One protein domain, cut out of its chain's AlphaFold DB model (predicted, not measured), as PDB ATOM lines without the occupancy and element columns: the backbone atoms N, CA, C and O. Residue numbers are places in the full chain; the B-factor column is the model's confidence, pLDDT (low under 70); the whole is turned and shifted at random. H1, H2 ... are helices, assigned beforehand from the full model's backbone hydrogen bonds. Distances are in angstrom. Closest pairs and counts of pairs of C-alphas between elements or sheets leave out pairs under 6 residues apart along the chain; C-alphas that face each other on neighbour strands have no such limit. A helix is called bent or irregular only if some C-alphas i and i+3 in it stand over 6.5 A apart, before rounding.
ATOM      1  N   GLU A 794     -36.588  44.605  -2.263       96.06
ATOM      2  CA  GLU A 794     -35.781  45.770  -1.873       96.06
ATOM      3  C   GLU A 794     -34.391  45.340  -1.361       96.06
ATOM      4  O   GLU A 794     -33.973  45.641  -0.241       96.06
ATOM      5  N   HIS A 795     -33.639  44.605  -2.190       94.31
ATOM      6  CA  HIS A 795     -32.360  43.993  -1.796       94.31
ATOM      7  C   HIS A 795     -31.310  45.011  -1.322       94.31
ATOM      8  O   HIS A 795     -30.470  44.686  -0.484       94.31
ATOM      9  N   GLY A 796     -31.345  46.241  -1.850       94.31
ATOM     10  CA  GLY A 796     -30.451  47.320  -1.422       94.31
ATOM     11  C   GLY A 796     -30.707  47.737   0.027       94.31
ATOM     12  O   GLY A 796     -29.767  47.807   0.816       94.31
ATOM     13  N   ALA A 797     -31.978  47.930   0.389       92.12
ATOM     14  CA  ALA A 797     -32.384  48.240   1.755       92.12
ATOM     15  C   ALA A 797     -32.174  47.044   2.695       92.12
ATOM     16  O   ALA A 797     -31.708  47.233   3.814       92.12
ATOM     17  N   ALA A 798     -32.434  45.814   2.234       94.31
ATOM     18  CA  ALA A 798     -32.141  44.593   2.989       94.31
ATOM     19  C   ALA A 798     -30.645  44.470   3.319       94.31
ATOM     20  O   ALA A 798     -30.282  44.168   4.453       94.31
ATOM     21  N   LYS A 799     -29.771  44.757   2.343       94.00
ATOM     22  CA  LYS A 799     -28.320  44.771   2.553       94.00
ATOM     23  C   LYS A 799     -27.913  45.870   3.529       94.00
ATOM     24  O   LYS A 799     -27.161  45.586   4.447       94.00
ATOM     25  N   GLN A 800     -28.415  47.093   3.351       90.25
ATOM     26  CA  GLN A 800     -28.123  48.202   4.262       90.25
ATOM     27  C   GLN A 800     -28.561  47.881   5.697       90.25
ATOM     28  O   GLN A 800     -27.827  48.165   6.637       90.25
ATOM     29  N   PHE A 801     -29.730  47.257   5.854       89.94
ATOM     30  CA  PHE A 801     -30.222  46.783   7.140       89.94
ATOM     31  C   PHE A 801     -29.287  45.725   7.745       89.94
ATOM     32  O   PHE A 801     -28.805  45.912   8.858       89.94
ATOM     33  N   ALA A 802     -28.945  44.671   6.998       90.38
ATOM     34  CA  ALA A 802     -28.018  43.639   7.464       90.38
ATOM     35  C   ALA A 802     -26.620  44.197   7.806       90.38
ATOM     36  O   ALA A 802     -26.056  43.830   8.833       90.38
ATOM     37  N   ASP A 803     -26.088  45.125   6.999       87.69
ATOM     38  CA  ASP A 803     -24.821  45.817   7.273       87.69
ATOM     39  C   ASP A 803     -24.906  46.626   8.580       87.69
ATOM     40  O   ASP A 803     -23.984  46.577   9.387       87.69
ATOM     41  N   SER A 804     -26.015  47.341   8.821       83.31
ATOM     42  CA  SER A 804     -26.193  48.163  10.031       83.31
ATOM     43  C   SER A 804     -26.266  47.351  11.331       83.31
ATOM     44  O   SER A 804     -25.945  47.866  12.404       83.31
ATOM     45  N   ARG A 805     -26.666  46.077  11.227       82.75
ATOM     46  CA  ARG A 805     -26.735  45.123  12.342       82.75
ATOM     47  C   ARG A 805     -25.435  44.355  12.564       82.75
ATOM     48  O   ARG A 805     -25.306  43.696  13.585       82.75
ATOM     49  N   GLU A 806     -24.500  44.418  11.617       83.50
ATOM     50  CA  GLU A 806     -23.244  43.654  11.648       83.50
ATOM     51  C   GLU A 806     -23.443  42.131  11.793       83.50
ATOM     52  O   GLU A 806     -22.544  41.402  12.211       83.50
ATOM     53  N   ASP A 807     -24.618  41.629  11.406       87.06
ATOM     54  CA  ASP A 807     -24.969  40.218  11.522       87.06
ATOM     55  C   ASP A 807     -24.606  39.485  10.219       87.06
ATOM     56  O   ASP A 807     -25.290  39.576   9.192       87.06
ATOM     57  N   GLU A 808     -23.502  38.735  10.256       91.88
ATOM     58  CA  GLU A 808     -23.024  37.940   9.119       91.88
ATOM     59  C   GLU A 808     -24.044  36.878   8.670       91.88
ATOM     60  O   GLU A 808     -24.027  36.488   7.500       91.88
ATOM     61  N   ALA A 809     -24.966  36.439   9.537       91.56
ATOM     62  CA  ALA A 809     -26.036  35.537   9.130       91.56
ATOM     63  C   ALA A 809     -27.050  36.260   8.235       91.56
ATOM     64  O   ALA A 809     -27.391  35.753   7.163       91.56
ATOM     65  N   LEU A 810     -27.460  37.479   8.608       92.75
ATOM     66  CA  LEU A 810     -28.334  38.318   7.776       92.75
ATOM     67  C   LEU A 810     -27.661  38.666   6.442       92.75
ATOM     68  O   LEU A 810     -28.298  38.594   5.390       92.75
ATOM     69  N   LEU A 811     -26.358  38.970   6.448       94.31
ATOM     70  CA  LEU A 811     -25.606  39.214   5.212       94.31
ATOM     71  C   LEU A 811     -25.541  37.977   4.318       94.31
ATOM     72  O   LEU A 811     -25.750  38.094   3.108       94.31
ATOM     73  N   ALA A 812     -25.299  36.792   4.885       95.38
ATOM     74  CA  ALA A 812     -25.327  35.547   4.126       95.38
ATOM     75  C   ALA A 812     -26.700  35.338   3.459       95.38
ATOM     76  O   ALA A 812     -26.750  35.020   2.270       95.38
ATOM     77  N   ILE A 813     -27.797  35.586   4.185       94.94
ATOM     78  CA  ILE A 813     -29.179  35.509   3.679       94.94
ATOM     79  C   ILE A 813     -29.397  36.501   2.523       94.94
ATOM     80  O   ILE A 813     -29.898  36.110   1.467       94.94
ATOM     81  N   VAL A 814     -28.969  37.761   2.662       96.00
ATOM     82  CA  VAL A 814     -29.083  38.785   1.603       96.00
ATOM     83  C   VAL A 814     -28.247  38.419   0.368       96.00
ATOM     84  O   VAL A 814     -28.716  38.538  -0.771       96.00
ATOM     85  N   TYR A 815     -27.018  37.930   0.551       96.81
ATOM     86  CA  TYR A 815     -26.184  37.479  -0.566       96.81
ATOM     87  C   TYR A 815     -26.764  36.246  -1.263       96.81
ATOM     88  O   TYR A 815     -26.739  36.181  -2.494       96.81
ATOM     89  N   ALA A 816     -27.345  35.308  -0.514       94.81
ATOM     90  CA  ALA A 816     -28.040  34.160  -1.084       94.81
ATOM     91  C   ALA A 816     -29.264  34.599  -1.908       94.81
ATOM     92  O   ALA A 816     -29.417  34.147  -3.047       94.81
ATOM     93  N   ALA A 817     -30.064  35.541  -1.390       93.81
ATOM     94  CA  ALA A 817     -31.245  36.088  -2.064       93.81
ATOM     95  C   ALA A 817     -30.904  36.830  -3.367       93.81
ATOM     96  O   ALA A 817     -31.652  36.773  -4.340       93.81
ATOM     97  N   THR A 818     -29.739  37.482  -3.419       94.44
ATOM     98  CA  THR A 818     -29.235  38.173  -4.621       94.44
ATOM     99  C   THR A 818     -28.467  37.260  -5.585       94.44
ATOM    100  O   THR A 818     -28.006  37.719  -6.631       94.44
ATOM    101  N   GLY A 819     -28.323  35.968  -5.263       94.25
ATOM    102  CA  GLY A 819     -27.615  34.983  -6.087       94.25
ATOM    103  C   GLY A 819     -26.085  35.042  -6.001       94.25
ATOM    104  O   GLY A 819     -25.405  34.388  -6.791       94.25
ATOM    105  N   ASN A 820     -25.514  35.789  -5.052       96.50
ATOM    106  CA  ASN A 820     -24.068  35.879  -4.846       96.50
ATOM    107  C   ASN A 820     -23.558  34.757  -3.922       96.50
ATOM    108  O   ASN A 820     -23.241  34.980  -2.751       96.50
ATOM    109  N   VAL A 821     -23.456  33.545  -4.475       95.94
ATOM    110  CA  VAL A 821     -23.072  32.316  -3.751       95.94
ATOM    111  C   VAL A 821     -21.731  32.453  -3.026       95.94
ATOM    112  O   VAL A 821     -21.612  32.073  -1.865       95.94
ATOM    113  N   ALA A 822     -20.722  33.041  -3.676       96.06
ATOM    114  CA  ALA A 822     -19.382  33.160  -3.100       96.06
ATOM    115  C   ALA A 822     -19.354  34.068  -1.857       96.06
ATOM    116  O   ALA A 822     -18.694  33.738  -0.869       96.06
ATOM    117  N   SER A 823     -20.068  35.200  -1.885       95.56
ATOM    118  CA  SER A 823     -20.198  36.065  -0.704       95.56
ATOM    119  C   SER A 823     -21.049  35.411   0.381       95.56
ATOM    120  O   SER A 823     -20.662  35.461   1.545       95.56
ATOM    121  N   ALA A 824     -22.146  34.744   0.010       96.19
ATOM    122  CA  ALA A 824     -23.003  34.036   0.957       96.19
ATOM    123  C   ALA A 824     -22.233  32.945   1.720       96.19
ATOM    124  O   ALA A 824     -22.267  32.922   2.944       96.19
ATOM    125  N   GLN A 825     -21.463  32.101   1.024       95.38
ATOM    126  CA  GLN A 825     -20.618  31.076   1.648       95.38
ATOM    127  C   GLN A 825     -19.518  31.667   2.540       95.38
ATOM    128  O   GLN A 825     -19.178  31.092   3.571       95.38
ATOM    129  N   ARG A 826     -18.931  32.805   2.150       94.88
ATOM    130  CA  ARG A 826     -17.913  33.483   2.964       94.88
ATOM    131  C   ARG A 826     -18.504  34.002   4.273       94.88
ATOM    132  O   ARG A 826     -17.895  33.797   5.316       94.88
ATOM    133  N   SER A 827     -19.658  34.662   4.214       93.56
ATOM    134  CA  SER A 827     -20.362  35.126   5.412       93.56
ATOM    135  C   SER A 827     -20.844  33.948   6.260       93.56
ATOM    136  O   SER A 827     -20.609  33.947   7.462       93.56
ATOM    137  N   ALA A 828     -21.372  32.880   5.651       92.75
ATOM    138  CA  ALA A 828     -21.747  31.658   6.363       92.75
ATOM    139  C   ALA A 828     -20.569  31.043   7.141       92.75
ATOM    140  O   ALA A 828     -20.701  30.766   8.323       92.75
ATOM    141  N   ARG A 829     -19.378  30.927   6.542       93.44
ATOM    142  CA  ARG A 829     -18.170  30.458   7.254       93.44
ATOM    143  C   ARG A 829     -17.799  31.314   8.463       93.44
ATOM    144  O   ARG A 829     -17.314  30.784   9.453       93.44
ATOM    145  N   LYS A 830     -18.030  32.628   8.405       88.38
ATOM    146  CA  LYS A 830     -17.828  33.504   9.569       88.38
ATOM    147  C   LYS A 830     -18.861  33.241  10.661       88.38
ATOM    148  O   LYS A 830     -18.495  33.234  11.828       88.38
ATOM    149  N   VAL A 831     -20.118  32.991  10.286       87.19
ATOM    150  CA  VAL A 831     -21.168  32.574  11.232       87.19
ATOM    151  C   VAL A 831     -20.789  31.255  11.903       87.19
ATOM    152  O   VAL A 831     -20.982  31.118  13.107       87.19
ATOM    153  N   ALA A 832     -20.183  30.321  11.163       81.81
ATOM    154  CA  ALA A 832     -19.780  29.016  11.685       81.81
ATOM    155  C   ALA A 832     -18.760  29.086  12.833       81.81
ATOM    156  O   ALA A 832     -18.701  28.166  13.641       81.81
ATOM    157  N   ILE A 833     -17.988  30.177  12.930       73.62
ATOM    158  CA  ILE A 833     -17.053  30.412  14.043       73.62
ATOM    159  C   ILE A 833     -17.816  30.524  15.370       73.62
ATOM    160  O   ILE A 833     -17.353  30.007  16.380       73.62
ATOM    161  N   ALA A 834     -18.984  31.173  15.362       66.62
ATOM    162  CA  ALA A 834     -19.830  31.337  16.545       66.62
ATOM    163  C   ALA A 834     -20.894  30.234  16.675       66.62
ATOM    164  O   ALA A 834     -21.291  29.885  17.781       66.62
ATOM    165  N   ASN A 835     -21.377  29.682  15.557       72.38
ATOM    166  CA  ASN A 835     -22.370  28.610  15.536       72.38
ATOM    167  C   ASN A 835     -22.002  27.553  14.475       72.38
ATOM    168  O   ASN A 835     -22.438  27.666  13.322       72.38
ATOM    169  N   PRO A 836     -21.245  26.503  14.852       71.12
ATOM    170  CA  PRO A 836     -20.688  25.517  13.919       71.12
ATOM    171  C   PRO A 836     -21.715  24.743  13.084       71.12
ATOM    172  O   PRO A 836     -21.358  24.140  12.076       71.12
ATOM    173  N   SER A 837     -22.986  24.736  13.495       72.50
ATOM    174  CA  SER A 837     -24.051  23.992  12.813       72.50
ATOM    175  C   SER A 837     -24.658  24.739  11.619       72.50
ATOM    176  O   SER A 837     -25.358  24.137  10.809       72.50
ATOM    177  N   LEU A 838     -24.453  26.062  11.534       84.44
ATOM    178  CA  LEU A 838     -25.130  26.953  10.578       84.44
ATOM    179  C   LEU A 838     -26.658  26.797  10.543       84.44
ATOM    180  O   LEU A 838     -27.313  27.192   9.575       84.44
ATOM    181  N   THR A 839     -27.236  26.282  11.627       78.06
ATOM    182  CA  THR A 839     -28.650  25.926  11.728       78.06
ATOM    183  C   THR A 839     -29.562  27.094  11.357       78.06
ATOM    184  O   THR A 839     -30.477  26.922  10.556       78.06
ATOM    185  N   ARG A 840     -29.248  28.313  11.818       82.62
ATOM    186  CA  ARG A 840     -29.991  29.542  11.482       82.62
ATOM    187  C   ARG A 840     -30.050  29.829   9.975       82.62
ATOM    188  O   ARG A 840     -31.052  30.352   9.501       82.62
ATOM    189  N   LEU A 841     -28.997  29.506   9.216       88.62
ATOM    190  CA  LEU A 841     -28.958  29.719   7.762       88.62
ATOM    191  C   LEU A 841     -29.700  28.620   7.022       88.62
ATOM    192  O   LEU A 841     -30.498  28.909   6.127       88.62
ATOM    193  N   TYR A 842     -29.450  27.368   7.406       84.38
ATOM    194  CA  TYR A 842     -30.128  26.242   6.794       84.38
ATOM    195  C   TYR A 842     -31.629  26.327   7.048       84.38
ATOM    196  O   TYR A 842     -32.383  26.191   6.100       84.38
ATOM    197  N   GLN A 843     -32.087  26.633   8.258       79.75
ATOM    198  CA  GLN A 843     -33.510  26.679   8.618       79.75
ATOM    199  C   GLN A 843     -34.208  28.009   8.288       79.75
ATOM    200  O   GLN A 843     -35.372  28.188   8.627       79.75
ATOM    201  N   HIS A 844     -33.535  28.959   7.630       86.19
ATOM    202  CA  HIS A 844     -34.153  30.246   7.314       86.19
ATOM    203  C   HIS A 844     -35.345  30.074   6.358       86.19
ATOM    204  O   HIS A 844     -35.166  29.589   5.239       86.19
ATOM    205  N   ASP A 845     -36.526  30.566   6.739       75.88
ATOM    206  CA  ASP A 845     -37.788  30.338   6.013       75.88
ATOM    207  C   ASP A 845     -37.734  30.681   4.520       75.88
ATOM    208  O   ASP A 845     -38.331  29.995   3.694       75.88
ATOM    209  N   LEU A 846     -36.996  31.729   4.152       82.88
ATOM    210  CA  LEU A 846     -36.899  32.166   2.758       82.88
ATOM    211  C   LEU A 846     -35.676  31.603   2.015       82.88
ATOM    212  O   LEU A 846     -35.722  31.409   0.804       82.88
ATOM    213  N   MET A 847     -34.561  31.382   2.718       89.69
ATOM    214  CA  MET A 847     -33.241  31.179   2.088       89.69
ATOM    215  C   MET A 847     -32.618  29.821   2.388       89.69
ATOM    216  O   MET A 847     -31.692  29.416   1.685       89.69
ATOM    217  N   GLY A 848     -33.167  29.079   3.345       85.00
ATOM    218  CA  GLY A 848     -32.772  27.715   3.660       85.00
ATOM    219  C   GLY A 848     -32.692  26.803   2.436       85.00
ATOM    220  O   GLY A 848     -31.624  26.244   2.177       85.00
ATOM    221  N   PRO A 849     -33.736  26.732   1.581       84.25
ATOM    222  CA  PRO A 849     -33.695  25.925   0.360       84.25
ATOM    223  C   PRO A 849     -32.528  26.273  -0.575       84.25
ATOM    224  O   PRO A 849     -31.995  25.403  -1.265       84.25
ATOM    225  N   ARG A 850     -32.098  27.541  -0.596       87.38
ATOM    226  CA  ARG A 850     -30.961  27.989  -1.405       87.38
ATOM    227  C   ARG A 850     -29.642  27.502  -0.807       87.38
ATOM    228  O   ARG A 850     -28.828  26.964  -1.556       87.38
ATOM    229  N   PHE A 851     -29.468  27.622   0.510       87.38
ATOM    230  CA  PHE A 851     -28.292  27.118   1.230       87.38
ATOM    231  C   PHE A 851     -28.154  25.592   1.194       87.38
ATOM    232  O   PHE A 851     -27.045  25.095   1.337       87.38
ATOM    233  N   LEU A 852     -29.235  24.847   0.963       82.69
ATOM    234  CA  LEU A 852     -29.205  23.385   0.787       82.69
ATOM    235  C   LEU A 852     -28.974  22.932  -0.654       82.69
ATOM    236  O   LEU A 852     -28.856  21.740  -0.925       82.69
ATOM    237  N   SER A 853     -28.958  23.857  -1.608       86.00
ATOM    238  CA  SER A 853     -28.758  23.498  -3.007       86.00
ATOM    239  C   SER A 853     -27.319  23.042  -3.272       86.00
ATOM    240  O   SER A 853     -26.394  23.384  -2.539       86.00
ATOM    241  N   ALA A 854     -27.110  22.331  -4.383       86.31
ATOM    242  CA  ALA A 854     -25.783  21.861  -4.797       86.31
ATOM    243  C   ALA A 854     -24.760  22.998  -5.002       86.31
ATOM    244  O   ALA A 854     -23.559  22.769  -4.951       86.31
ATOM    245  N   GLU A 855     -25.212  24.242  -5.199       91.69
ATOM    246  CA  GLU A 855     -24.321  25.409  -5.263       91.69
ATOM    247  C   GLU A 855     -23.570  25.656  -3.937       91.69
ATOM    248  O   GLU A 855     -22.555  26.353  -3.924       91.69
ATOM    249  N   TYR A 856     -24.045  25.071  -2.830       92.56
ATOM    250  CA  TYR A 856     -23.489  25.192  -1.483       92.56
ATOM    251  C   TYR A 856     -22.884  23.888  -0.941       92.56
ATOM    252  O   TYR A 856     -22.556  23.843   0.237       92.56
ATOM    253  N   GLU A 857     -22.639  22.878  -1.783       87.38
ATOM    254  CA  GLU A 857     -22.081  21.567  -1.382       87.38
ATOM    255  C   GLU A 857     -20.803  21.691  -0.531       87.38
ATOM    256  O   GLU A 857     -20.710  21.100   0.537       87.38
ATOM    257  N   SER A 858     -19.878  22.585  -0.909       90.94
ATOM    258  CA  SER A 858     -18.652  22.823  -0.123       90.94
ATOM    259  C   SER A 858     -18.900  23.311   1.309       90.94
ATOM    260  O   SER A 858     -18.022  23.193   2.156       90.94
ATOM    261  N   LEU A 859     -20.055  23.937   1.564       88.56
ATOM    262  CA  LEU A 859     -20.449  24.372   2.899       88.56
ATOM    263  C   LEU A 859     -21.002  23.191   3.702       88.56
ATOM    264  O   LEU A 859     -20.750  23.133   4.895       88.56
ATOM    265  N   HIS A 860     -21.703  22.251   3.057       88.12
ATOM    266  CA  HIS A 860     -22.204  21.026   3.695       88.12
ATOM    267  C   HIS A 860     -21.054  20.108   4.109       88.12
ATOM    268  O   HIS A 860     -21.065  19.591   5.220       88.12
ATOM    269  N   ASP A 861     -20.045  19.956   3.246       83.25
ATOM    270  CA  ASP A 861     -18.840  19.161   3.527       83.25
ATOM    271  C   ASP A 861     -18.073  19.665   4.755       83.25
ATOM    272  O   ASP A 861     -17.526  18.881   5.528       83.25
ATOM    273  N   GLU A 862     -18.027  20.986   4.930       84.25
ATOM    274  CA  GLU A 862     -17.329  21.648   6.033       84.25
ATOM    275  C   GLU A 862     -18.199  21.726   7.300       84.25
ATOM    276  O   GLU A 862     -17.718  21.489   8.408       84.25
ATOM    277  N   PHE A 863     -19.493  22.007   7.128       83.69
ATOM    278  CA  PHE A 863     -20.494  22.151   8.185       83.69
ATOM    279  C   PHE A 863     -21.709  21.283   7.844       83.69
ATOM    280  O   PHE A 863     -22.632  21.755   7.158       83.69
ATOM    281  N   PRO A 864     -21.715  20.017   8.310       80.44
ATOM    282  CA  PRO A 864     -22.782  19.071   8.015       80.44
ATOM    283  C   PRO A 864     -24.155  19.650   8.339       80.44
ATOM    284  O   PRO A 864     -24.337  20.326   9.353       80.44
TER     285      PRO A 864
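Overview. This is residues 794 to 864 of the 1144 residues of the protein "Tetratricopeptide repeat protein" of Botrimarina mediterranea (UniProt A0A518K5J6). Four helices stand side by side in a bent row, H1, H2, H3 and H6, with H1 at one end and H6 at the other; the first three run up and down. The short helices H4 and H5 lie over one side of the row, in the stretch between H3 and H6. The printed part has 71 residues with six named helices, H1 to H6 in chain order, and no named strand: all helix. It is compact, with a radius of gyration of the C-alphas of 11.0 A and spans of 32 by 23 by 21 A.

Arrangement. H3, residues 821 to 834, is the longest helix. It forms a helical hairpin with H2, residues 808 to 817: they touch at Ala 812 and Ala 824, C-alphas 4.2 A apart, at a shallow tilt of 23 degrees, opposite ways. H6, residues 854 to 862, touches H3, the closest C-alphas being those of Gln 825 and Leu 859, 6.8 A, the same way at a shallow tilt of 26 degrees. H2 is the hub. H1, residues 795 to 805, makes a hairpin with it, at 7 degrees, the closest C-alphas being Ala 802 and Leu 810, 5.3 A; H1 and H3 are apart. H4, residues 839 to 842, touches H2, the closest C-alphas being Ala 809 and Leu 841, 6.7 A. H5, residues 848 to 851, and H4 touch only at the corner, the closest C-alphas being Tyr 842 and Gly 848, 4.4 A. Every O i to N i+4 pair is within hydrogen-bond range in H1 and H2, 8 of 10 in H3 and 2 of 5 in H6, where 4 of 6 O i to N i+3 pairs are; H4 and H5 are too short for an i+4 pair.

Along the chain. H3 is 20.6 A long, H1 15.3 A, H2 14.0 A and H6 13.7 A; H4 and H5 have four residues each. H1 begins at C-alpha 795 (-32.360, 43.993, -1.796) and H6 ends at C-alpha 862 (-17.329, 21.648, 6.033). H6 is irregular: C-alphas 855 and 858 are 8.1 A apart.

Size, cuts and confidence. The two C-alphas farthest apart, of Ala 797 and Asp 861, are 32.1 A apart. The printed part has no cut, and its five links are tight. Mean pLDDT of the printed part is 88.1; residue 834 is under 70.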